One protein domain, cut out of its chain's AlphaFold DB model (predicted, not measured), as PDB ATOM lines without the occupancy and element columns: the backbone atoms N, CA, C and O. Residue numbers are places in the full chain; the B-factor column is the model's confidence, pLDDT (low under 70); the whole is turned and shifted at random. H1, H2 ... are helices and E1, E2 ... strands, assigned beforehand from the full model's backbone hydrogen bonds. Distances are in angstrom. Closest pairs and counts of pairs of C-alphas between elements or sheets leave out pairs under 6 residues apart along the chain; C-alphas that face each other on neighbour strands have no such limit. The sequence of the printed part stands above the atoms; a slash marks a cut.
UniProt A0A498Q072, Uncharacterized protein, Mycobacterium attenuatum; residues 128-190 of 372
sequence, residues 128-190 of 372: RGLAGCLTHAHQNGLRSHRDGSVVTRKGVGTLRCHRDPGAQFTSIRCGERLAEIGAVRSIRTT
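This is residues 128 to 190 of the 372 residues of an uncharacterized protein of Mycobacterium attenuatum (UniProt A0A498Q072). Look first for a lone helix, H1, set off by a long loop from a small lobe in which two short parallel strands, E1 and E2, lie side by side, with H3 packed mainly against E2 and the little H2 just before H3. On the loop, residues 144 to 149 stick out. The 63 printed residues hold three named helices and two named strands in the order H1, E1, H2, H3, E2; the class is mixed, helices and strands. The whole is only just compact, close to loose, with a radius of gyration of the C-alphas of 12.7 A, and spans 42 by 21 by 16 A.

Find C-alpha 128 at (385.628, 371.749, 265.894); from there H1, residues 128 to 140, runs 18.6 A. Further on come E1, residues 160 to 163, and H2, residues 167 to 170. H3, residues 172 to 180, runs 12.4 A. E2, residues 184 to 187, ends at C-alpha 187, (377.046, 389.836, 279.632).

H1 is apart from H2, H3 and E2. E1 and E2 are parallel, 24 degrees between their directions; look for N 161 and O 184, 2.9 A apart and within hydrogen-bond range. E1, H2, H3 and E2 form a strand-helix-strand unit, two parallel neighbour strands with helices between, its crossover right-handed. H2 and H3 are close but not clearly touching; their closest C-alphas, Gln 168 and Cys 174, are 7.5 A apart. The closest C-alphas of H3 and E2, Leu 178 and Val 184, are 7.0 A apart. In H1 and H3 every O i to N i+4 pair is within hydrogen-bond range; H2 is too short for one.

The farthest C-alphas, Arg 146 and Thr 190, are 42.1 A apart. The printed part has no cut, and the link from H1 to E1 is long, 19 residues. The model's pLDDT is under 70 at residues 128 to 157 and 190.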
ATOM      1  N   ARG A 128     384.347 371.744 265.155       62.31
ATOM      2  CA  ARG A 128     385.628 371.749 265.894       62.31
ATOM      3  C   ARG A 128     386.735 372.498 265.149       62.31
ATOM      4  O   ARG A 128     387.491 373.237 265.771       62.31
ATOM      5  N   GLY A 129     386.786 372.370 263.821       60.53
ATOM      6  CA  GLY A 129     387.719 373.140 262.988       60.53
ATOM      7  C   GLY A 129     387.449 374.647 263.051       60.53
ATOM      8  O   GLY A 129     388.378 375.446 263.087       60.53
ATOM      9  N   LEU A 130     386.176 375.033 263.165       54.41
ATOM     10  CA  LEU A 130     385.746 376.429 263.231       54.41
ATOM     11  C   LEU A 130     386.168 377.087 264.556       54.41
ATOM     12  O   LEU A 130     386.641 378.221 264.556       54.41
ATOM     13  N   ALA A 131     386.099 376.346 265.668       53.94
ATOM     14  CA  ALA A 131     386.616 376.798 266.960       53.94
ATOM     15  C   ALA A 131     388.135 377.054 266.919       53.94
ATOM     16  O   ALA A 131     388.582 378.114 267.352       53.94
ATOM     17  N   GLY A 132     388.914 376.146 266.316       63.06
ATOM     18  CA  GLY A 132     390.357 376.338 266.124       63.06
ATOM     19  C   GLY A 132     390.690 377.564 265.263       63.06
ATOM     20  O   GLY A 132     391.573 378.348 265.613       63.06
ATOM     21  N   CYS A 133     389.936 377.789 264.180       51.53
ATOM     22  CA  CYS A 133     390.093 378.973 263.332       51.53
ATOM     23  C   CYS A 133     389.774 380.283 264.066       51.53
ATOM     24  O   CYS A 133     390.458 381.277 263.844       51.53
ATOM     25  N   LEU A 134     388.779 380.302 264.956       53.28
ATOM     26  CA  LEU A 134     388.421 381.497 265.731       53.28
ATOM     27  C   LEU A 134     389.444 381.822 266.817       53.28
ATOM     28  O   LEU A 134     389.768 382.992 267.017       53.28
ATOM     29  N   THR A 135     389.997 380.807 267.483       56.12
ATOM     30  CA  THR A 135     391.103 380.995 268.434       56.12
ATOM     31  C   THR A 135     392.338 381.555 267.726       56.12
ATOM     32  O   THR A 135     392.941 382.510 268.215       56.12
ATOM     33  N   HIS A 136     392.662 381.040 266.536       57.28
ATOM     34  CA  HIS A 136     393.743 381.572 265.707       57.28
ATOM     35  C   HIS A 136     393.450 383.006 265.227       57.28
ATOM     36  O   HIS A 136     394.339 383.857 265.257       57.28
ATOM     37  N   ALA A 137     392.224 383.309 264.793       53.28
ATOM     38  CA  ALA A 137     391.843 384.640 264.319       53.28
ATOM     39  C   ALA A 137     391.829 385.692 265.442       53.28
ATOM     40  O   ALA A 137     392.148 386.854 265.205       53.28
ATOM     41  N   HIS A 138     391.519 385.296 266.680       53.06
ATOM     42  CA  HIS A 138     391.641 386.175 267.845       53.06
ATOM     43  C   HIS A 138     393.105 386.543 268.141       53.06
ATOM     44  O   HIS A 138     393.380 387.665 268.553       53.06
ATOM     45  N   GLN A 139     394.039 385.609 267.932       52.25
ATOM     46  CA  GLN A 139     395.469 385.830 268.177       52.25
ATOM     47  C   GLN A 139     396.160 386.584 267.033       52.25
ATOM     48  O   GLN A 139     397.019 387.418 267.294       52.25
ATOM     49  N   ASN A 140     395.765 386.324 265.782       54.78
ATOM     50  CA  ASN A 140     396.506 386.765 264.592       54.78
ATOM     51  C   ASN A 140     395.697 387.679 263.645       54.78
ATOM     52  O   ASN A 140     396.197 388.076 262.594       54.78
ATOM     53  N   GLY A 141     394.458 388.034 264.002       56.50
ATOM     54  CA  GLY A 141     393.529 388.782 263.148       56.50
ATOM     55  C   GLY A 141     392.779 387.903 262.134       56.50
ATOM     56  O   GLY A 141     393.185 386.787 261.818       56.50
ATOM     57  N   LEU A 142     391.659 388.411 261.602       53.97
ATOM     58  CA  LEU A 142     390.765 387.717 260.649       53.97
ATOM     59  C   LEU A 142     391.236 387.770 259.184       53.97
ATOM     60  O   LEU A 142     390.422 387.657 258.267       53.97
ATOM     61  N   ARG A 143     392.534 387.965 258.944       49.28
ATOM     62  CA  ARG A 143     393.082 388.091 257.590       49.28
ATOM     63  C   ARG A 143     393.632 386.753 257.124       49.28
ATOM     64  O   ARG A 143     394.481 386.155 257.781       49.28
ATOM     65  N   SER A 144     393.150 386.285 255.980       47.50
ATOM     66  CA  SER A 144     393.742 385.133 255.304       47.50
ATOM     67  C   SER A 144     395.201 385.432 254.931       47.50
ATOM     68  O   SER A 144     395.503 386.480 254.361       47.50
ATOM     69  N   HIS A 145     396.111 384.503 255.236       42.25
ATOM     70  CA  HIS A 145     397.551 384.637 254.968       42.25
ATOM     71  C   HIS A 145     397.878 384.711 253.462       42.25
ATOM     72  O   HIS A 145     398.986 385.085 253.088       42.25
ATOM     73  N   ARG A 146     396.946 384.330 252.577       52.47
ATOM     74  CA  ARG A 146     397.189 384.330 251.125       52.47
ATOM     75  C   ARG A 146     396.814 385.634 250.424       52.47
ATOM     76  O   ARG A 146     397.389 385.923 249.385       52.47
ATOM     77  N   ASP A 147     395.874 386.395 250.966       54.00
ATOM     78  CA  ASP A 147     395.194 387.461 250.219       54.00
ATOM     79  C   ASP A 147     394.728 388.635 251.094       54.00
ATOM     80  O   ASP A 147     394.226 389.630 250.582       54.00
ATOM     81  N   GLY A 148     394.890 388.560 252.421       58.16
ATOM     82  CA  GLY A 148     394.524 389.649 253.329       58.16
ATOM     83  C   GLY A 148     393.019 389.917 253.430       58.16
ATOM     84  O   GLY A 148     392.630 390.874 254.105       58.16
ATOM     85  N   SER A 149     392.189 389.082 252.795       44.94
ATOM     86  CA  SER A 149     390.734 389.171 252.826       44.94
ATOM     87  C   SER A 149     390.194 388.771 254.202       44.94
ATOM     88  O   SER A 149     390.740 387.896 254.888       44.94
ATOM     89  N   VAL A 150     389.132 389.460 254.629       49.09
ATOM     90  CA  VAL A 150     388.410 389.139 255.864       49.09
ATOM     91  C   VAL A 150     387.635 387.850 255.621       49.09
ATOM     92  O   VAL A 150     386.761 387.802 254.756       49.09
ATOM     93  N   VAL A 151     387.957 386.795 256.371       48.69
ATOM     94  CA  VAL A 151     387.299 385.490 256.228       48.69
ATOM     95  C   VAL A 151     385.862 385.576 256.757       48.69
ATOM     96  O   VAL A 151     385.589 385.284 257.919       48.69
ATOM     97  N   THR A 152     384.913 385.943 255.898       46.78
ATOM     98  CA  THR A 152     383.474 385.901 256.186       46.78
ATOM     99  C   THR A 152     382.923 384.511 255.863       46.78
ATOM    100  O   THR A 152     382.250 384.286 254.858       46.78
ATOM    101  N   ARG A 153     383.199 383.505 256.708       48.53
ATOM    102  CA  ARG A 153     382.479 382.227 256.557       48.53
ATOM    103  C   ARG A 153     381.029 382.397 257.008       48.53
ATOM    104  O   ARG A 153     380.734 382.570 258.186       48.53
ATOM    105  N   LYS A 154     380.123 382.293 256.037       44.47
ATOM    106  CA  LYS A 154     378.670 382.149 256.181       44.47
ATOM    107  C   LYS A 154     378.376 380.951 257.106       44.47
ATOM    108  O   LYS A 154     378.497 379.808 256.680       44.47
ATOM    109  N   GLY A 155     378.082 381.192 258.385       50.59
ATOM    110  CA  GLY A 155     377.776 380.110 259.343       50.59
ATOM    111  C   GLY A 155     378.014 380.396 260.828       50.59
ATOM    112  O   GLY A 155     377.799 379.511 261.648       50.59
ATOM    113  N   VAL A 156     378.451 381.603 261.196       57.31
ATOM    114  CA  VAL A 156     378.854 381.932 262.578       57.31
ATOM    115  C   VAL A 156     377.721 382.551 263.420       57.31
ATOM    116  O   VAL A 156     377.873 382.730 264.624       57.31
ATOM    117  N   GLY A 157     376.539 382.775 262.831       62.56
ATOM    118  CA  GLY A 157     375.391 383.443 263.471       62.56
ATOM    119  C   GLY A 157     374.840 382.787 264.749       62.56
ATOM    120  O   GLY A 157     373.948 383.337 265.389       62.56
ATOM    121  N   THR A 158     375.344 381.614 265.138       75.50
ATOM    122  CA  THR A 158     374.952 380.906 266.364       75.50
ATOM    123  C   THR A 158     375.987 380.992 267.487       75.50
ATOM    124  O   THR A 158     375.773 380.398 268.546       75.50
ATOM    125  N   LEU A 159     377.112 381.696 267.307       81.94
ATOM    126  CA  LEU A 159     378.091 381.841 268.383       81.94
ATOM    127  C   LEU A 159     377.575 382.772 269.471       81.94
ATOM    128  O   LEU A 159     377.201 383.911 269.211       81.94
ATOM    129  N   ARG A 160     377.607 382.285 270.713       86.62
ATOM    130  CA  ARG A 160     377.320 383.083 271.904       86.62
ATOM    131  C   ARG A 160     378.595 383.244 272.715       86.62
ATOM    132  O   ARG A 160     379.197 382.255 273.128       86.62
ATOM    133  N   CYS A 161     378.996 384.486 272.951       87.75
ATOM    134  CA  CYS A 161     380.134 384.807 273.802       87.75
ATOM    135  C   CYS A 161     379.624 385.256 275.166       87.75
ATOM    136  O   CYS A 161     378.965 386.290 275.262       87.75
ATOM    137  N   HIS A 162     379.937 384.489 276.207       89.31
ATOM    138  CA  HIS A 162     379.616 384.844 277.583       89.31
ATOM    139  C   HIS A 162     380.829 385.511 278.229       89.31
ATOM    140  O   HIS A 162     381.918 384.935 278.208       89.31
ATOM    141  N   ARG A 163     380.673 386.738 278.731       85.50
ATOM    142  CA  ARG A 163     381.753 387.471 279.408       85.50
ATOM    143  C   ARG A 163     381.228 388.234 280.613       85.50
ATOM    144  O   ARG A 163     380.087 388.698 280.619       85.50
ATOM    145  N   ASP A 164     382.106 388.412 281.587       89.25
ATOM    146  CA  ASP A 164     381.866 389.310 282.706       89.25
ATOM    147  C   ASP A 164     381.854 390.774 282.230       89.25
ATOM    148  O   ASP A 164     382.456 391.109 281.196       89.25
ATOM    149  N   PRO A 165     381.165 391.672 282.950       87.19
ATOM    150  CA  PRO A 165     381.003 393.080 282.587       87.19
ATOM    151  C   PRO A 165     382.264 393.906 282.897       87.19
ATOM    152  O   PRO A 165     382.211 394.958 283.525       87.19
ATOM    153  N   GLY A 166     383.425 393.445 282.435       89.94
ATOM    154  CA  GLY A 166     384.662 394.221 282.473       89.94
ATOM    155  C   GLY A 166     384.686 395.297 281.383       89.94
ATOM    156  O   GLY A 166     384.225 395.057 280.264       89.94
ATOM    157  N   ALA A 167     385.293 396.452 281.677       80.25
ATOM    158  CA  ALA A 167     385.399 397.601 280.763       80.25
ATOM    159  C   ALA A 167     385.989 397.245 279.381       80.25
ATOM    160  O   ALA A 167     385.562 397.753 278.346       80.25
ATOM    161  N   GLN A 168     386.945 396.313 279.344       82.56
ATOM    162  CA  GLN A 168     387.552 395.833 278.097       82.56
ATOM    163  C   GLN A 168     386.539 395.101 277.211       82.56
ATOM    164  O   GLN A 168     386.573 395.206 275.982       82.56
ATOM    165  N   PHE A 169     385.603 394.392 277.836       85.00
ATOM    166  CA  PHE A 169     384.598 393.602 277.148       85.00
ATOM    167  C   PHE A 169     383.369 394.430 276.811       85.00
ATOM    168  O   PHE A 169     382.762 394.170 275.782       85.00
ATOM    169  N   THR A 170     383.020 395.444 277.611       88.44
ATOM    170  CA  THR A 170     381.946 396.420 277.336       88.44
ATOM    171  C   THR A 170     382.317 397.512 276.339       88.44
ATOM    172  O   THR A 170     381.426 398.239 275.913       88.44
ATOM    173  N   SER A 171     383.573 397.578 275.892       90.50
ATOM    174  CA  SER A 171     384.016 398.558 274.898       90.50
ATOM    175  C   SER A 171     383.280 398.450 273.551       90.50
ATOM    176  O   SER A 171     382.974 397.351 273.076       90.50
ATOM    177  N   ILE A 172     383.057 399.602 272.902       89.56
ATOM    178  CA  ILE A 172     382.436 399.711 271.565       89.56
ATOM    179  C   ILE A 172     383.187 398.837 270.551       89.56
ATOM    180  O   ILE A 172     382.577 398.026 269.863       89.56
ATOM    181  N   ARG A 173     384.527 398.891 270.571       87.31
ATOM    182  CA  ARG A 173     385.399 398.079 269.705       87.31
ATOM    183  C   ARG A 173     385.198 396.572 269.880       87.31
ATOM    184  O   ARG A 173     385.322 395.814 268.920       87.31
ATOM    185  N   CYS A 174     384.916 396.105 271.099       90.00
ATOM    186  CA  CYS A 174     384.596 394.696 271.329       90.00
ATOM    187  C   CYS A 174     383.221 394.335 270.745       90.00
ATOM    188  O   CYS A 174     383.055 393.229 270.235       90.00
ATOM    189  N   GLY A 175     382.251 395.253 270.805       92.00
ATOM    190  CA  GLY A 175     380.939 395.099 270.174       92.00
ATOM    191  C   GLY A 175     381.028 394.999 268.651       92.00
ATOM    192  O   GLY A 175     380.476 394.066 268.075       92.00
ATOM    193  N   GLU A 176     381.790 395.893 268.021       92.38
ATOM    194  CA  GLU A 176     382.013 395.915 266.568       92.38
ATOM    195  C   GLU A 176     382.646 394.610 266.073       92.38
ATOM    196  O   GLU A 176     382.102 393.960 265.184       92.38
ATOM    197  N   ARG A 177     383.722 394.142 266.717       89.19
ATOM    198  CA  ARG A 177     384.378 392.875 266.340       89.19
ATOM    199  C   ARG A 177     383.481 391.650 266.509       89.19
ATOM    200  O   ARG A 177     383.592 390.702 265.740       89.19
ATOM    201  N   LEU A 178     382.617 391.634 267.529       87.69
ATOM    202  CA  LEU A 178     381.649 390.547 267.712       87.69
ATOM    203  C   LEU A 178     380.559 390.589 266.631       87.69
ATOM    204  O   LEU A 178     380.161 389.533 266.140       87.69
ATOM    205  N   ALA A 179     380.131 391.784 266.218       88.38
ATOM    206  CA  ALA A 179     379.188 391.964 265.119       88.38
ATOM    207  C   ALA A 179     379.790 391.552 263.764       88.38
ATOM    208  O   ALA A 179     379.121 390.861 262.999       88.38
ATOM    209  N   GLU A 180     381.062 391.878 263.504       89.62
ATOM    210  CA  GLU A 180     381.795 391.467 262.292       89.62
ATOM    211  C   GLU A 180     381.809 389.944 262.098       89.62
ATOM    212  O   GLU A 180     381.711 389.455 260.972       89.62
ATOM    213  N   ILE A 181     381.890 389.181 263.193       88.00
ATOM    214  CA  ILE A 181     381.854 387.711 263.156       88.00
ATOM    215  C   ILE A 181     380.445 387.129 263.341       88.00
ATOM    216  O   ILE A 181     380.299 385.911 263.381       88.00
ATOM    217  N   GLY A 182     379.409 387.960 263.483       91.12
ATOM    218  CA  GLY A 182     378.036 387.510 263.730       91.12
ATOM    219  C   GLY A 182     377.833 386.800 265.076       91.12
ATOM    220  O   GLY A 182     376.925 385.982 265.202       91.12
ATOM    221  N   ALA A 183     378.675 387.075 266.075       91.62
ATOM    222  CA  ALA A 183     378.551 386.498 267.407       91.62
ATOM    223  C   ALA A 183     377.620 387.336 268.292       91.62
ATOM    224  O   ALA A 183     377.740 388.557 268.393       91.62
ATOM    225  N   VAL A 184     376.722 386.661 269.006       91.62
ATOM    226  CA  VAL A 184     375.831 387.285 269.984       91.62
ATOM    227  C   VAL A 184     376.550 387.391 271.323       91.62
ATOM    228  O   VAL A 184     377.026 386.404 271.892       91.62
ATOM    229  N   ARG A 185     376.608 388.605 271.859       90.50
ATOM    230  CA  ARG A 185     377.192 388.864 273.169       90.50
ATOM    231  C   ARG A 185     376.194 388.572 274.290       90.50
ATOM    232  O   ARG A 185     375.047 388.997 274.234       90.50
ATOM    233  N   SER A 186     376.662 387.912 275.343       91.56
ATOM    234  CA  SER A 186     375.955 387.734 276.610       91.56
ATOM    235  C   SER A 186     376.844 388.248 277.743       91.56
ATOM    236  O   SER A 186     377.982 387.804 277.894       91.56
ATOM    237  N   ILE A 187     376.339 389.216 278.506       88.44
ATOM    238  CA  ILE A 187     377.046 389.836 279.632       88.44
ATOM    239  C   ILE A 187     376.392 389.336 280.919       88.44
ATOM    240  O   ILE A 187     375.169 389.424 281.038       88.44
ATOM    241  N   ARG A 188     377.170 388.800 281.867       85.06
ATOM    242  CA  ARG A 188     376.647 388.507 283.213       85.06
ATOM    243  C   ARG A 188     376.513 389.778 284.037       85.06
ATOM    244  O   ARG A 188     377.242 390.741 283.833       85.06
ATOM    245  N   THR A 189     375.609 389.758 285.004       84.00
ATOM    246  CA  THR A 189     375.599 390.738 286.087       84.00
ATOM    247  C   THR A 189     376.831 390.526 286.967       84.00
ATOM    248  O   THR A 189     377.110 389.408 287.404       84.00
ATOM    249  N   THR A 190     377.598 391.589 287.214       61.09
ATOM    250  CA  THR A 190     378.673 391.566 288.211       61.09
ATOM    251  C   THR A 190     378.028 391.314 289.569       61.09
ATOM    252  O   THR A 190     377.107 392.039 289.937       61.09
TER     253      THR A 190